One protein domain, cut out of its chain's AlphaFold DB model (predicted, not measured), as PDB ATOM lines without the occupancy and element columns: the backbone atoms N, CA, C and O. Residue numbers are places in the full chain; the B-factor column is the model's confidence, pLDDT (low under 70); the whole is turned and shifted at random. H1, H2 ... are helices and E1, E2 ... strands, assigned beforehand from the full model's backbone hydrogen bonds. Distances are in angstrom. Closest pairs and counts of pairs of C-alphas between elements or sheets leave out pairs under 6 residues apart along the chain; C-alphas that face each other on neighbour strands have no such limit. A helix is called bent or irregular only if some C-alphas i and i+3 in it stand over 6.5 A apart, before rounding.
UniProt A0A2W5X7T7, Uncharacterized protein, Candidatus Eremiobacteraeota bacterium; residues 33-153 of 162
ATOM      1  N   THR A  33     270.677 277.160 225.511       94.62
ATOM      2  CA  THR A  33     271.791 276.221 225.678       94.62
ATOM      3  C   THR A  33     271.324 274.778 225.703       94.62
ATOM      4  O   THR A  33     270.346 274.462 226.376       94.62
ATOM      5  N   ILE A  34     272.085 273.899 225.058       93.44
ATOM      6  CA  ILE A  34     271.946 272.447 225.150       93.44
ATOM      7  C   ILE A  34     273.206 271.906 225.815       93.44
ATOM      8  O   ILE A  34     274.320 272.205 225.387       93.44
ATOM      9  N   GLN A  35     273.037 271.109 226.864       92.88
ATOM     10  CA  GLN A  35     274.150 270.423 227.507       92.88
ATOM     11  C   GLN A  35     274.282 269.010 226.942       92.88
ATOM     12  O   GLN A  35     273.302 268.282 226.820       92.88
ATOM     13  N   SER A  36     275.508 268.630 226.608       93.19
ATOM     14  CA  SER A  36     275.873 267.318 226.090       93.19
ATOM     15  C   SER A  36     277.220 266.881 226.680       93.19
ATOM     16  O   SER A  36     277.785 267.542 227.558       93.19
ATOM     17  N   ARG A  37     277.735 265.745 226.220       90.25
ATOM     18  CA  ARG A  37     279.029 265.188 226.610       90.25
ATOM     19  C   ARG A  37     279.744 264.661 225.372       90.25
ATOM     20  O   ARG A  37     279.120 264.032 224.524       90.25
ATOM     21  N   ASP A  38     281.045 264.899 225.295       86.38
ATOM     22  CA  ASP A  38     281.934 264.293 224.306       86.38
ATOM     23  C   ASP A  38     283.057 263.491 224.991       86.38
ATOM     24  O   ASP A  38     283.059 263.310 226.211       86.38
ATOM     25  N   GLY A  39     284.014 262.987 224.205       82.19
ATOM     26  CA  GLY A  39     285.153 262.225 224.729       82.19
ATOM     27  C   GLY A  39     286.102 263.027 225.633       82.19
ATOM     28  O   GLY A  39     286.895 262.422 226.349       82.19
ATOM     29  N   ALA A  40     286.028 264.361 225.624       82.19
ATOM     30  CA  ALA A  40     286.844 265.246 226.454       82.19
ATOM     31  C   ALA A  40     286.117 265.718 227.725       82.19
ATOM     32  O   ALA A  40     286.774 266.153 228.675       82.19
ATOM     33  N   GLY A  41     284.783 265.629 227.772       87.56
ATOM     34  CA  GLY A  41     283.987 265.953 228.952       87.56
ATOM     35  C   GLY A  41     282.632 266.595 228.627       87.56
ATOM     36  O   GLY A  41     282.079 266.403 227.543       87.56
ATOM     37  N   PRO A  42     282.035 267.331 229.577       92.25
ATOM     38  CA  PRO A  42     280.797 268.062 229.357       92.25
ATOM     39  C   PRO A  42     281.001 269.214 228.368       92.25
ATOM     40  O   PRO A  42     281.956 269.991 228.460       92.25
ATOM     41  N   VAL A  43     280.044 269.351 227.452       94.06
ATOM     42  CA  VAL A  43     280.006 270.408 226.441       94.06
ATOM     43  C   VAL A  43     278.659 271.115 226.510       94.06
ATOM     44  O   VAL A  43     277.612 270.477 226.567       94.06
ATOM     45  N   ILE A  44     278.677 272.441 226.486       94.75
ATOM     46  CA  ILE A  44     277.492 273.284 226.376       94.75
ATOM     47  C   ILE A  44     277.489 273.887 224.980       94.75
ATOM     48  O   ILE A  44     278.402 274.626 224.630       94.75
ATOM     49  N   TYR A  45     276.457 273.603 224.202       93.69
ATOM     50  CA  TYR A  45     276.205 274.268 222.931       93.69
ATOM     51  C   TYR A  45     275.266 275.442 223.177       93.69
ATOM     52  O   TYR A  45     274.166 275.254 223.693       93.69
ATOM     53  N   TRP A  46     275.704 276.651 222.845       95.94
ATOM     54  CA  TRP A  46     274.897 277.862 222.903       95.94
ATOM     55  C   TRP A  46     274.543 278.308 221.483       95.94
ATOM     56  O   TRP A  46     275.425 278.670 220.708       95.94
ATOM     57  N   ASP A  47     273.245 278.315 221.178       93.12
ATOM     58  CA  ASP A  47     272.708 278.963 219.983       93.12
ATOM     59  C   ASP A  47     272.626 280.485 220.201       93.12
ATOM     60  O   ASP A  47     271.763 281.002 220.924       93.12
ATOM     61  N   ALA A  48     273.563 281.200 219.585       92.56
ATOM     62  CA  ALA A  48     273.695 282.648 219.618       92.56
ATOM     63  C   ALA A  48     272.964 283.355 218.465       92.56
ATOM     64  O   ALA A  48     273.088 284.573 218.348       92.56
ATOM     65  N   THR A  49     272.169 282.653 217.647       89.50
ATOM     66  CA  THR A  49     271.477 283.246 216.484       89.50
ATOM     67  C   THR A  49     270.664 284.482 216.871       89.50
ATOM     68  O   THR A  49     270.859 285.551 216.303       89.50
ATOM     69  N   ALA A  50     269.842 284.391 217.922       89.12
ATOM     70  CA  ALA A  50     269.030 285.519 218.388       89.12
ATOM     71  C   ALA A  50     269.863 286.710 218.906       89.12
ATOM     72  O   ALA A  50     269.395 287.847 218.897       89.12
ATOM     73  N   TYR A  51     271.089 286.463 219.381       91.50
ATOM     74  CA  TYR A  51     272.004 287.527 219.799       91.50
ATOM     75  C   TYR A  51     272.611 288.206 218.575       91.50
ATOM     76  O   TYR A  51     272.603 289.431 218.501       91.50
ATOM     77  N   VAL A  52     273.093 287.422 217.607       86.69
ATOM     78  CA  VAL A  52     273.663 287.933 216.352       86.69
ATOM     79  C   VAL A  52     272.622 288.747 215.581       86.69
ATOM     80  O   VAL A  52     272.897 289.895 215.246       86.69
ATOM     81  N   GLU A  53     271.404 288.221 215.393       85.25
ATOM     82  CA  GLU A  53     270.302 288.941 214.734       85.25
ATOM     83  C   GLU A  53     270.018 290.290 215.417       85.25
ATOM     84  O   GLU A  53     269.797 291.303 214.752       85.25
ATOM     85  N   ARG A  54     270.071 290.332 216.753       85.50
ATOM     86  CA  ARG A  54     269.829 291.561 217.512       85.50
ATOM     87  C   ARG A  54     270.986 292.553 217.426       85.50
ATOM     88  O   ARG A  54     270.722 293.743 217.294       85.50
ATOM     89  N   PHE A  55     272.239 292.101 217.459       85.62
ATOM     90  CA  PHE A  55     273.395 292.981 217.246       85.62
ATOM     91  C   PHE A  55     273.370 293.628 215.864       85.62
ATOM     92  O   PHE A  55     273.599 294.831 215.765       85.62
ATOM     93  N   VAL A  56     273.021 292.854 214.834       84.00
ATOM     94  CA  VAL A  56     272.831 293.364 213.469       84.00
ATOM     95  C   VAL A  56     271.696 294.389 213.441       84.00
ATOM     96  O   VAL A  56     271.897 295.507 212.982       84.00
ATOM     97  N   SER A  57     270.530 294.066 214.012       81.12
ATOM     98  CA  SER A  57     269.390 294.995 214.061       81.12
ATOM     99  C   SER A  57     269.683 296.299 214.813       81.12
ATOM    100  O   SER A  57     269.042 297.309 214.533       81.12
ATOM    101  N   LEU A  58     270.588 296.275 215.793       83.56
ATOM    102  CA  LEU A  58     271.000 297.448 216.565       83.56
ATOM    103  C   LEU A  58     272.165 298.213 215.916       83.56
ATOM    104  O   LEU A  58     272.588 299.223 216.474       83.56
ATOM    105  N   GLY A  59     272.723 297.730 214.799       79.69
ATOM    106  CA  GLY A  59     273.923 298.306 214.187       79.69
ATOM    107  C   GLY A  59     275.139 298.267 215.118       79.69
ATOM    108  O   GLY A  59     275.982 299.161 215.085       79.69
ATOM    109  N   THR A  60     275.210 297.275 216.012       82.38
ATOM    110  CA  THR A  60     276.304 297.175 216.986       82.38
ATOM    111  C   THR A  60     277.615 296.838 216.269       82.38
ATOM    112  O   THR A  60     277.648 295.860 215.518       82.38
ATOM    113  N   PRO A  61     278.720 297.567 216.524       83.19
ATOM    114  CA  PRO A  61     280.010 297.251 215.923       83.19
ATOM    115  C   PRO A  61     280.449 295.811 216.217       83.19
ATOM    116  O   PRO A  61     280.391 295.350 217.362       83.19
ATOM    117  N   ALA A  62     280.957 295.108 215.202       78.38
ATOM    118  CA  ALA A  62     281.369 293.708 215.330       78.38
ATOM    119  C   ALA A  62     282.347 293.439 216.500       78.38
ATOM    120  O   ALA A  62     282.151 292.447 217.206       78.38
ATOM    121  N   PRO A  63     283.349 294.296 216.803       81.56
ATOM    122  CA  PRO A  63     284.220 294.091 217.964       81.56
ATOM    123  C   PRO A  63     283.477 294.129 219.308       81.56
ATOM    124  O   PRO A  63     283.793 293.348 220.207       81.56
ATOM    125  N   GLU A  64     282.479 295.005 219.444       82.94
ATOM    126  CA  GLU A  64     281.677 295.156 220.665       82.94
ATOM    127  C   GLU A  64     280.692 293.998 220.835       82.94
ATOM    128  O   GLU A  64     280.574 293.439 221.931       82.94
ATOM    129  N   ALA A  65     280.044 293.589 219.739       86.00
ATOM    130  CA  ALA A  65     279.193 292.406 219.689       86.00
ATOM    131  C   ALA A  65     279.994 291.146 220.051       86.00
ATOM    132  O   ALA A  65     279.587 290.361 220.909       86.00
ATOM    133  N   LEU A  66     281.192 290.986 219.481       85.81
ATOM    134  CA  LEU A  66     282.069 289.861 219.788       85.81
ATOM    135  C   LEU A  66     282.529 289.879 221.250       85.81
ATOM    136  O   LEU A  66     282.564 288.832 221.897       85.81
ATOM    137  N   ALA A  67     282.876 291.046 221.795       85.38
ATOM    138  CA  ALA A  67     283.232 291.180 223.205       85.38
ATOM    139  C   ALA A  67     282.061 290.790 224.127       85.38
ATOM    140  O   ALA A  67     282.274 290.084 225.116       85.38
ATOM    141  N   ALA A  68     280.831 291.175 223.781       88.44
ATOM    142  CA  ALA A  68     279.624 290.792 224.509       88.44
ATOM    143  C   ALA A  68     279.337 289.283 224.425       88.44
ATOM    144  O   ALA A  68     279.070 288.653 225.448       88.44
ATOM    145  N   LEU A  69     279.478 288.668 223.247       90.81
ATOM    146  CA  LEU A  69     279.316 287.218 223.081       90.81
ATOM    147  C   LEU A  69     280.373 286.433 223.870       90.81
ATOM    148  O   LEU A  69     280.042 285.466 224.556       90.81
ATOM    149  N   LYS A  70     281.638 286.874 223.855       89.94
ATOM    150  CA  LYS A  70     282.704 286.280 224.682       89.94
ATOM    151  C   LYS A  70     282.381 286.389 226.172       89.94
ATOM    152  O   LYS A  70     282.532 285.413 226.905       89.94
ATOM    153  N   TYR A  71     281.933 287.564 226.614       88.44
ATOM    154  CA  TYR A  71     281.516 287.797 227.995       88.44
ATOM    155  C   TYR A  71     280.417 286.817 228.419       88.44
ATOM    156  O   TYR A  71     280.540 286.158 229.453       88.44
ATOM    157  N   GLU A  72     279.379 286.678 227.597       91.38
ATOM    158  CA  GLU A  72     278.243 285.808 227.878       91.38
ATOM    159  C   GLU A  72     278.628 284.325 227.878       91.38
ATOM    160  O   GLU A  72     278.236 283.580 228.774       91.38
ATOM    161  N   ALA A  73     279.480 283.897 226.946       91.88
ATOM    162  CA  ALA A  73     279.969 282.523 226.894       91.88
ATOM    163  C   ALA A  73     280.785 282.149 228.143       91.88
ATOM    164  O   ALA A  73     280.603 281.072 228.715       91.88
ATOM    165  N   VAL A  74     281.643 283.055 228.628       89.81
ATOM    166  CA  VAL A  74     282.360 282.854 229.898       89.81
ATOM    167  C   VAL A  74     281.393 282.907 231.080       89.81
ATOM    168  O   VAL A  74     281.556 282.150 232.040       89.81
ATOM    169  N   ARG A  75     280.347 283.743 231.010       88.81
ATOM    170  CA  ARG A  75     279.300 283.778 232.035       88.81
ATOM    171  C   ARG A  75     278.600 282.423 232.154       88.81
ATOM    172  O   ARG A  75     278.432 281.921 233.266       88.81
ATOM    173  N   LEU A  76     278.245 281.821 231.018       91.06
ATOM    174  CA  LEU A  76     277.664 280.481 230.934       91.06
ATOM    175  C   LEU A  76     278.611 279.419 231.494       91.06
ATOM    176  O   LEU A  76     278.183 278.610 232.315       91.06
ATOM    177  N   PHE A  77     279.893 279.464 231.119       90.19
ATOM    178  CA  PHE A  77     280.914 278.545 231.625       90.19
ATOM    179  C   PHE A  77     280.948 278.530 233.159       90.19
ATOM    180  O   PHE A  77     280.774 277.487 233.788       90.19
ATOM    181  N   VAL A  78     281.137 279.700 233.773       87.00
ATOM    182  CA  VAL A  78     281.302 279.818 235.230       87.00
ATOM    183  C   VAL A  78     280.001 279.508 235.968       87.00
ATOM    184  O   VAL A  78     280.042 278.932 237.051       87.00
ATOM    185  N   ARG A  79     278.840 279.849 235.394       88.06
ATOM    186  CA  ARG A  79     277.536 279.530 235.991       88.06
ATOM    187  C   ARG A  79     277.250 278.028 235.993       88.06
ATOM    188  O   ARG A  79     276.638 277.549 236.943       88.06
ATOM    189  N   GLN A  80     277.656 277.307 234.949       88.88
ATOM    190  CA  GLN A  80     277.357 275.879 234.810       88.88
ATOM    191  C   GLN A  80     278.396 274.977 235.477       88.88
ATOM    192  O   GLN A  80     278.050 273.890 235.931       88.88
ATOM    193  N   ALA A  81     279.643 275.436 235.614       85.19
ATOM    194  CA  ALA A  81     280.721 274.688 236.259       85.19
ATOM    195  C   ALA A  81     280.350 274.062 237.630       85.19
ATOM    196  O   ALA A  81     280.665 272.890 237.835       85.19
ATOM    197  N   PRO A  82     279.649 274.753 238.558       82.44
ATOM    198  CA  PRO A  82     279.255 274.175 239.847       82.44
ATOM    199  C   PRO A  82     278.191 273.071 239.761       82.44
ATOM    200  O   PRO A  82     278.062 272.299 240.708       82.44
ATOM    201  N   GLY A  83     277.418 273.013 238.671       84.19
ATOM    202  CA  GLY A  83     276.355 272.024 238.461       84.19
ATOM    203  C   GLY A  83     276.840 270.696 237.874       84.19
ATOM    204  O   GLY A  83     276.048 269.770 237.716       84.19
ATOM    205  N   LEU A  84     278.126 270.590 237.530       85.00
ATOM    206  CA  LEU A  84     278.715 269.392 236.939       85.00
ATOM    207  C   LEU A  84     279.096 268.351 237.999       85.00
ATOM    208  O   LEU A  84     279.301 268.661 239.177       85.00
ATOM    209  N   ALA A  85     279.214 267.092 237.571       83.00
ATOM    210  CA  ALA A  85     279.645 266.012 238.449       83.00
ATOM    211  C   ALA A  85     281.063 266.273 238.996       83.00
ATOM    212  O   ALA A  85     281.922 266.849 238.333       83.00
ATOM    213  N   ARG A  86     281.331 265.833 240.232       80.50
ATOM    214  CA  ARG A  86     282.579 266.154 240.960       80.50
ATOM    215  C   ARG A  86     283.857 265.609 240.314       80.50
ATOM    216  O   ARG A  86     284.947 266.037 240.690       80.50
ATOM    217  N   ASN A  87     283.726 264.623 239.433       83.38
ATOM    218  CA  ASN A  87     284.817 264.008 238.684       83.38
ATOM    219  C   ASN A  87     285.139 264.754 237.381       83.38
ATOM    220  O   ASN A  87     286.189 264.487 236.797       83.38
ATOM    221  N   GLU A  88     284.285 265.681 236.939       84.62
ATOM    222  CA  GLU A  88     284.557 266.490 235.757       84.62
ATOM    223  C   GLU A  88     285.720 267.442 236.022       84.62
ATOM    224  O   GLU A  88     285.758 268.162 237.021       84.62
ATOM    225  N   ARG A  89     286.686 267.447 235.103       85.56
ATOM    226  CA  ARG A  89     287.882 268.301 235.185       85.56
ATOM    227  C   ARG A  89     287.914 269.383 234.122       85.56
ATOM    228  O   ARG A  89     288.767 270.261 234.188       85.56
ATOM    229  N   TYR A  90     287.014 269.317 233.154       88.81
ATOM    230  CA  TYR A  90     287.019 270.165 231.979       88.81
ATOM    231  C   TYR A  90     285.586 270.493 231.578       88.81
ATOM    232  O   TYR A  90     284.683 269.687 231.777       88.81
ATOM    233  N   LEU A  91     285.390 271.686 231.033       90.06
ATOM    234  CA  LEU A  91     284.139 272.114 230.424       90.06
ATOM    235  C   LEU A  91     284.474 272.835 229.125       90.06
ATOM    236  O   LEU A  91     285.482 273.541 229.034       90.06
ATOM    237  N   ARG A  92     283.604 272.682 228.132       93.69
ATOM    238  CA  ARG A  92     283.621 273.486 226.913       93.69
ATOM    239  C   ARG A  92     282.262 274.127 226.683       93.69
ATOM    240  O   ARG A  92     281.241 273.461 226.791       93.69
ATOM    241  N   VAL A  93     282.248 275.402 226.324       94.06
ATOM    242  CA  VAL A  93     281.083 276.109 225.788       94.06
ATOM    243  C   VAL A  93     281.371 276.404 224.324       94.06
ATOM    244  O   VAL A  93     282.306 277.139 224.026       94.06
ATOM    245  N   VAL A  94     280.599 275.823 223.414       93.31
ATOM    246  CA  VAL A  94     280.654 276.106 221.979       93.31
ATOM    247  C   VAL A  94     279.522 277.064 221.657       93.31
ATOM    248  O   VAL A  94     278.367 276.785 221.966       93.31
ATOM    249  N   VAL A  95     279.860 278.201 221.068       93.56
ATOM    250  CA  VAL A  95     278.896 279.208 220.641       93.56
ATOM    251  C   VAL A  95     278.750 279.105 219.143       93.56
ATOM    252  O   VAL A  95     279.733 279.252 218.415       93.56
ATOM    253  N   SER A  96     277.528 278.876 218.696       91.38
ATOM    254  CA  SER A  96     277.204 278.693 217.289       91.38
ATOM    255  C   SER A  96     276.061 279.617 216.903       91.38
ATOM    256  O   SER A  96     275.245 279.984 217.746       91.38
ATOM    257  N   PHE A  97     275.978 279.994 215.637       86.94
ATOM    258  CA  PHE A  97     274.830 280.713 215.099       86.94
ATOM    259  C   PHE A  97     274.436 280.110 213.756       86.94
ATOM    260  O   PHE A  97     275.273 279.573 213.031       86.94
ATOM    261  N   ALA A  98     273.149 280.168 213.431       82.75
ATOM    262  CA  ALA A  98     272.679 279.839 212.098       82.75
ATOM    263  C   ALA A  98     272.990 281.016 211.170       82.75
ATOM    264  O   ALA A  98     272.521 282.133 211.408       82.75
ATOM    265  N   LYS A  99     273.770 280.776 210.115       69.81
ATOM    266  CA  LYS A  99     273.960 281.766 209.060       69.81
ATOM    267  C   LYS A  99     272.748 281.679 208.141       69.81
ATOM    268  O   LYS A  99     272.326 280.602 207.720       69.81
ATOM    269  N   THR A 100     272.119 282.811 207.874       63.53
ATOM    270  CA  THR A 100     271.014 282.895 206.918       63.53
ATOM    271  C   THR A 100     271.531 283.627 205.694       63.53
ATOM    272  O   THR A 100     271.914 284.790 205.809       63.53
ATOM    273  N   GLY A 101     271.556 282.943 204.551       49.69
ATOM    274  CA  GLY A 101     271.878 283.550 203.267       49.69
ATOM    275  C   GLY A 101     270.817 284.577 202.882       49.69
ATOM    276  O   GLY A 101     269.686 284.530 203.381       49.69
ATOM    277  N   ALA A 102     271.201 285.520 202.020       46.53
ATOM    278  CA  ALA A 102     270.423 286.695 201.633       46.53
ATOM    279  C   ALA A 102     268.910 286.426 201.506       46.53
ATOM    280  O   ALA A 102     268.470 285.464 200.871       46.53
ATOM    281  N   ILE A 103     268.108 287.322 202.093       46.72
ATOM    282  CA  ILE A 103     266.651 287.328 201.942       46.72
ATOM    283  C   ILE A 103     266.354 287.416 200.443       46.72
ATOM    284  O   ILE A 103     266.627 288.440 199.812       46.72
ATOM    285  N   SER A 104     265.773 286.366 199.862       38.56
ATOM    286  CA  SER A 104     265.228 286.452 198.511       38.56
ATOM    287  C   SER A 104     264.201 287.586 198.485       38.56
ATOM    288  O   SER A 104     263.110 287.453 199.048       38.56
ATOM    289  N   LYS A 105     264.534 288.709 197.825       42.84
ATOM    290  CA  LYS A 105     263.650 289.888 197.675       42.84
ATOM    291  C   LYS A 105     262.272 289.531 197.103       42.84
ATOM    292  O   LYS A 105     261.343 290.319 197.233       42.84
ATOM    293  N   ARG A 106     262.139 288.359 196.472       40.78
ATOM    294  CA  ARG A 106     260.911 287.887 195.828       40.78
ATOM    295  C   ARG A 106     260.021 287.025 196.730       40.78
ATOM    296  O   ARG A 106     258.828 286.963 196.466       40.78
ATOM    297  N   TYR A 107     260.567 286.384 197.770       43.19
ATOM    298  CA  TYR A 107     259.819 285.398 198.567       43.19
ATOM    299  C   TYR A 107     259.946 285.542 200.091       43.19
ATOM    300  O   TYR A 107     259.268 284.808 200.801       43.19
ATOM    301  N   GLN A 108     260.774 286.460 200.615       46.84
ATOM    302  CA  GLN A 108     261.028 286.629 202.063       46.84
ATOM    303  C   GLN A 108     261.401 285.332 202.815       46.84
ATOM    304  O   GLN A 108     261.442 285.302 204.045       46.84
ATOM    305  N   THR A 109     261.702 284.247 202.109       41.91
ATOM    306  CA  THR A 109     262.123 282.984 202.699       41.91
ATOM    307  C   THR A 109     263.590 283.097 203.087       41.91
ATOM    308  O   THR A 109     264.450 283.350 202.244       41.91
ATOM    309  N   LYS A 110     263.874 282.937 204.386       46.66
ATOM    310  CA  LYS A 110     265.237 282.815 204.915       46.66
ATOM    311  C   LYS A 110     265.843 281.521 204.365       46.66
ATOM    312  O   LYS A 110     265.451 280.432 204.783       46.66
ATOM    313  N   THR A 111     266.767 281.620 203.417       46.12
ATOM    314  CA  THR A 111     267.560 280.471 202.964       46.12
ATOM    315  C   THR A 111     268.612 280.194 204.039       46.12
ATOM    316  O   THR A 111     269.456 281.042 204.313       46.12
ATOM    317  N   PHE A 112     268.527 279.054 204.728       48.00
ATOM    318  CA  PHE A 112     269.482 278.696 205.783       48.00
ATOM    319  C   PHE A 112     270.834 278.317 205.158       48.00
ATOM    320  O   PHE A 112     270.940 277.290 204.494       48.00
ATOM    321  N   GLU A 113     271.870 279.115 205.403       59.84
ATOM    322  CA  GLU A 113     273.269 278.813 205.074       59.84
ATOM    323  C   GLU A 113     273.955 278.131 206.272       59.84
ATOM    324  O   GLU A 113     274.988 278.560 206.763       59.84
ATOM    325  N   GLY A 114     273.377 277.040 206.777       68.44
ATOM    326  CA  GLY A 114     274.029 276.191 207.782       68.44
ATOM    327  C   GLY A 114     274.256 276.817 209.170       68.44
ATOM    328  O   GLY A 114     273.743 277.881 209.514       68.44
ATOM    329  N   VAL A 115     274.992 276.081 210.009       75.50
ATOM    330  CA  VAL A 115     275.359 276.465 211.381       75.50
ATOM    331  C   VAL A 115     276.861 276.687 211.435       75.50
ATOM    332  O   VAL A 115     277.631 275.812 211.040       75.50
ATOM    333  N   GLU A 116     277.275 277.831 211.963       81.06
ATOM    334  CA  GLU A 116     278.674 278.218 212.076       81.06
ATOM    335  C   GLU A 116     279.075 278.344 213.548       81.06
ATOM    336  O   GLU A 116     278.361 278.937 214.360       81.06
ATOM    337  N   ASN A 117     280.219 277.761 213.912       81.56
ATOM    338  CA  ASN A 117     280.775 277.888 215.255       81.56
ATOM    339  C   ASN A 117     281.565 279.189 215.339       81.56
ATOM    340  O   ASN A 117     282.632 279.301 214.746       81.56
ATOM    341  N   LEU A 118     281.067 280.138 216.124       81.38
ATOM    342  CA  LEU A 118     281.675 281.451 216.279       81.38
ATOM    343  C   LEU A 118     282.890 281.404 217.204       81.38
ATOM    344  O   LEU A 118     283.969 281.898 216.884       81.38
ATOM    345  N   LEU A 119     282.719 280.829 218.394       89.94
ATOM    346  CA  LEU A 119     283.776 280.768 219.398       89.94
ATOM    347  C   LEU A 119     283.593 279.580 220.336       89.94
ATOM    348  O   LEU A 119     282.487 279.084 220.536       89.94
ATOM    349  N   ALA A 120     284.690 279.156 220.951       89.56
ATOM    350  CA  ALA A 120     284.697 278.166 222.014       89.56
ATOM    351  C   ALA A 120     285.337 278.746 223.278       89.56
ATOM    352  O   ALA A 120     286.392 279.381 223.229       89.56
ATOM    353  N   VAL A 121     284.706 278.511 224.425       89.00
ATOM    354  CA  VAL A 121     285.264 278.782 225.750       89.00
ATOM    355  C   VAL A 121     285.579 277.454 226.411       89.00
ATOM    356  O   VAL A 121     284.703 276.620 226.596       89.00
ATOM    357  N   GLU A 122     286.833 277.258 226.774       90.75
ATOM    358  CA  GLU A 122     287.361 275.984 227.245       90.75
ATOM    359  C   GLU A 122     288.189 276.201 228.501       90.75
ATOM    360  O   GLU A 122     288.934 277.178 228.595       90.75
ATOM    361  N   GLY A 123     288.113 275.294 229.467       85.44
ATOM    362  CA  GLY A 123     288.906 275.461 230.675       85.44
ATOM    363  C   GLY A 123     288.833 274.297 231.639       85.44
ATOM    364  O   GLY A 123     287.904 273.490 231.615       85.44
ATOM    365  N   ALA A 124     289.834 274.244 232.514       84.00
ATOM    366  CA  ALA A 124     289.824 273.330 233.640       84.00
ATOM    367  C   ALA A 124     288.779 273.779 234.670       84.00
ATOM    368  O   ALA A 124     288.641 274.966 234.976       84.00
ATOM    369  N   LEU A 125     288.055 272.814 235.227       79.94
ATOM    370  CA  LEU A 125     287.130 273.045 236.323       79.94
ATOM    371  C   LEU A 125     287.912 273.113 237.634       79.94
ATOM    372  O   LEU A 125     288.660 272.199 237.984       79.94
ATOM    373  N   HIS A 126     287.716 274.196 238.381       70.19
ATOM    374  CA  HIS A 126     288.312 274.380 239.699       70.19
ATOM    375  C   HIS A 126     287.220 274.398 240.770       70.19
ATOM    376  O   HIS A 126     286.196 275.072 240.626       70.19
ATOM    377  N   ARG A 127     287.443 273.670 241.873       61.09
ATOM    378  CA  ARG A 127     286.561 273.730 243.047       61.09
ATOM    379  C   ARG A 127     286.565 275.165 243.576       61.09
ATOM    380  O   ARG A 127     287.600 275.654 244.007       61.09
ATOM    381  N   GLY A 128     285.416 275.834 243.510       62.50
ATOM    382  CA  GLY A 128     285.287 277.240 243.899       62.50
ATOM    383  C   GLY A 128     285.413 278.239 242.750       62.50
ATOM    384  O   GLY A 128     285.546 279.428 243.024       62.50
ATOM    385  N   MET A 129     285.336 277.794 241.489       67.69
ATOM    386  CA  MET A 129     285.226 278.707 240.354       67.69
ATOM    387  C   MET A 129     284.001 279.613 240.543       67.69
ATOM    388  O   MET A 129     282.853 279.175 240.518       67.69
ATOM    389  N   ARG A 130     284.278 280.884 240.812       69.44
ATOM    390  CA  ARG A 130     283.312 281.955 241.031       69.44
ATOM    391  C   ARG A 130     283.821 283.177 240.286       69.44
ATOM    392  O   ARG A 130     285.008 283.286 239.987       69.44
ATOM    393  N   PHE A 131     282.922 284.101 239.993       68.69
ATOM    394  CA  PHE A 131     283.345 285.410 239.526       68.69
ATOM    395  C   PHE A 131     284.023 286.157 240.674       68.69
ATOM    396  O   PHE A 131     283.416 286.341 241.730       68.69
ATOM    397  N   ASP A 132     285.259 286.607 240.459       67.75
ATOM    398  CA  ASP A 132     285.901 287.555 241.367       67.75
ATOM    399  C   ASP A 132     285.065 288.842 241.459       67.75
ATOM    400  O   ASP A 132     284.381 289.247 240.508       67.75
ATOM    401  N   LYS A 133     285.124 289.524 242.606       64.81
ATOM    402  CA  LYS A 133     284.455 290.819 242.781       64.81
ATOM    403  C   LYS A 133     285.017 291.808 241.749       64.81
ATOM    404  O   LYS A 133     286.207 292.102 241.755       64.81
ATOM    405  N   GLY A 134     284.170 292.301 240.842       64.12
ATOM    406  CA  GLY A 134     284.594 293.163 239.725       64.12
ATOM    407  C   GLY A 134     284.920 292.431 238.415       64.12
ATOM    408  O   GLY A 134     285.398 293.062 237.469       64.12
ATOM    409  N   TRP A 135     284.615 291.132 238.317       68.88
ATOM    410  CA  TRP A 135     284.781 290.358 237.083       68.88
ATOM    411  C   TRP A 135     284.013 290.945 235.898       68.88
ATOM    412  O   TRP A 135     284.573 291.038 234.813       68.88
ATOM    413  N   GLY A 136     282.772 291.404 236.108       69.00
ATOM    414  CA  GLY A 136     281.940 292.007 235.061       69.00
ATOM    415  C   GLY A 136     282.699 293.077 234.258       69.00
ATOM    416  O   GLY A 136     282.975 292.881 233.075       69.00
ATOM    417  N   PRO A 137     283.141 294.168 234.912       70.50
ATOM    418  CA  PRO A 137     283.975 295.195 234.287       70.50
ATOM    419  C   PRO A 137     285.311 294.698 233.711       70.50
ATOM    420  O   PRO A 137     285.783 295.242 232.715       70.50
ATOM    421  N   ALA A 138     285.956 293.694 234.319       69.25
ATOM    422  CA  ALA A 138     287.223 293.146 233.826       69.25
ATOM    423  C   ALA A 138     287.047 292.338 232.529       69.25
ATOM    424  O   ALA A 138     287.826 292.503 231.590       69.25
ATOM    425  N   ALA A 139     285.989 291.535 232.449       69.75
ATOM    426  CA  ALA A 139     285.663 290.720 231.290       69.75
ATOM    427  C   ALA A 139     285.184 291.568 230.105       69.75
ATOM    428  O   ALA A 139     285.526 291.253 228.968       69.75
ATOM    429  N   ARG A 140     284.522 292.711 230.354       68.38
ATOM    430  CA  ARG A 140     284.246 293.715 229.304       68.38
ATOM    431  C   ARG A 140     285.512 294.286 228.657       68.38
ATOM    432  O   ARG A 140     285.438 294.758 227.535       68.38
ATOM    433  N   ARG A 141     286.661 294.218 229.341       69.38
ATOM    434  CA  ARG A 141     287.991 294.588 228.820       69.38
ATOM    435  C   ARG A 141     288.797 293.377 228.324       69.38
ATOM    436  O   ARG A 141     290.016 293.456 228.216       69.38
ATOM    437  N   GLY A 142     288.146 292.230 228.112       67.38
ATOM    438  CA  GLY A 142     288.782 290.999 227.636       67.38
ATOM    439  C   GLY A 142     289.608 290.237 228.679       67.38
ATOM    440  O   GLY A 142     290.337 289.318 228.315       67.38
ATOM    441  N   LYS A 143     289.519 290.584 229.973       75.56
ATOM    442  CA  LYS A 143     290.202 289.838 231.042       75.56
ATOM    443  C   LYS A 143     289.293 288.738 231.586       75.56
ATOM    444  O   LYS A 143     288.322 289.021 232.287       75.56
ATOM    445  N   PHE A 144     289.626 287.487 231.285       77.88
ATOM    446  CA  PHE A 144     288.869 286.314 231.728       77.88
ATOM    447  C   PHE A 144     289.491 285.652 232.970       77.88
ATOM    448  O   PHE A 144     290.676 285.868 233.246       77.88
ATOM    449  N   PRO A 145     288.714 284.866 233.742       74.06
ATOM    450  CA  PRO A 145     289.222 284.142 234.904       74.06
ATOM    451  C   PRO A 145     290.380 283.213 234.525       74.06
ATOM    452  O   PRO A 145     290.416 282.659 233.423       74.06
ATOM    453  N   LYS A 146     291.326 283.012 235.452       73.69
ATOM    454  CA  LYS A 146     292.465 282.108 235.233       73.69
ATOM    455  C   LYS A 146     291.976 280.696 234.888       73.69
ATOM    456  O   LYS A 146     291.040 280.192 235.500       73.69
ATOM    457  N   GLY A 147     292.636 280.064 233.919       74.00
ATOM    458  CA  GLY A 147     292.312 278.705 233.467       74.00
ATOM    459  C   GLY A 147     291.227 278.625 232.386       74.00
ATOM    460  O   GLY A 147     291.048 277.550 231.819       74.00
ATOM    461  N   ILE A 148     290.565 279.741 232.055       83.19
ATOM    462  CA  ILE A 148     289.610 279.831 230.945       83.19
ATOM    463  C   ILE A 148     290.322 280.357 229.697       83.19
ATOM    464  O   ILE A 148     290.999 281.385 229.728       83.19
ATOM    465  N   ARG A 149     290.156 279.649 228.583       85.25
ATOM    466  CA  ARG A 149     290.646 280.017 227.255       85.25
ATOM    467  C   ARG A 149     289.455 280.291 226.357       85.25
ATOM    468  O   ARG A 149     288.520 279.502 226.305       85.25
ATOM    469  N   VAL A 150     289.509 281.400 225.631       85.00
ATOM    470  CA  VAL A 150     288.504 281.756 224.628       85.00
ATOM    471  C   VAL A 150     289.166 281.669 223.262       85.00
ATOM    472  O   VAL A 150     290.153 282.357 223.010       85.00
ATOM    473  N   ARG A 151     288.644 280.805 222.397       86.38
ATOM    474  CA  ARG A 151     289.103 280.598 221.025       86.38
ATOM    475  C   ARG A 151     288.052 281.134 220.070       86.38
ATOM    476  O   ARG A 151     286.901 280.719 220.142       86.38
ATOM    477  N   LEU A 152     288.445 282.056 219.198       79.12
ATOM    478  CA  LEU A 152     287.613 282.454 218.069       79.12
ATOM    479  C   LEU A 152     287.733 281.363 217.002       79.12
ATOM    480  O   LEU A 152     288.850 280.958 216.682       79.12
ATOM    481  N   LEU A 153     286.601 280.855 216.534       79.50
ATOM    482  CA  LEU A 153     286.538 279.812 215.512       79.50
ATOM    483  C   LEU A 153     286.128 280.397 214.162       79.50
ATOM    484  O   LEU A 153     286.599 279.915 213.136       79.50
TER     485      LEU A 153
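What this domain is: This is residues 33 to 153 of the 162 residues of an uncharacterized protein of Candidatus Eremiobacteraeota bacterium (UniProt A0A2W5X7T7). A strongly twisted sheet of five strands has the long helix H2 packed slantwise over one face, while its other face has no named helix. The long hairpin E3 and E4 makes the longest axis, with H1 beside the strands and small H3 near H2. The printed part has 121 residues, in chain order E1 E2 H1 H2 E3 E4 H3 E5; the sheet, E1 E2 E3 E4 E5, is mixed, and so is the class, helices and strands. It is elongated, 56 by 33 by 20 A, and only just compact, close to loose, with a radius of gyration of the C-alphas of 16.2 A.

Where its parts are: E3, residues 90 to 101, spans 35.1 A, and E4, residues 111 to 124, 38.6 A. E1 is residues 33 to 38, from C-alpha 33 at (271.791, 276.221, 225.678); E2 is 41 to 47. E5, 148 to 152, ends at (287.613, 282.454, 218.069). H2, 62 to 83, spans 32.1 A and is only just irregular: C-alphas 79 and 82 are 6.8 A apart. H1 is 49 to 57, H3 135 to 139.

How they stand to each other: Hairpin E3 and E4 is antiparallel, with N 93 and O 121 at 2.8 A. E2 and E3 are parallel, N 44 and O 92 at 2.8 A; with H1 and H2 between they form a strand-helix-strand unit, two parallel neighbour strands joined through helices, its crossover right-handed. Edge strands E1 and E5 are antiparallel to E2 and E4: N 34 and O 45, N 120 and O 151, each 2.8 A. In two layers, a helix on one face of a sheet, H2 lies over E3 and E4, only just not over E2 with 2 C-alphas there, at a height over the sheet of 8.4 A; its closest C-alphas to E3 are Phe 77 and Val 93, 6.3 A. H1 stands at the sheet's level, height 2.9 A. H3, not on the sheet, is close to H2 but not clearly touching, closest C-alphas Tyr 71 and Ala 139, 6.0 A. Every O i to N i+4 pair is within hydrogen-bond range in H1 and H3, 16 of 18 in H2.

The domain as a whole: The farthest C-alphas, Arg 106 and Arg 127, are 55.6 A apart. The printed part has no cut and no long link. pLDDT is under 70 at residues 99 to 114, 127 to 136 and 138 to 142.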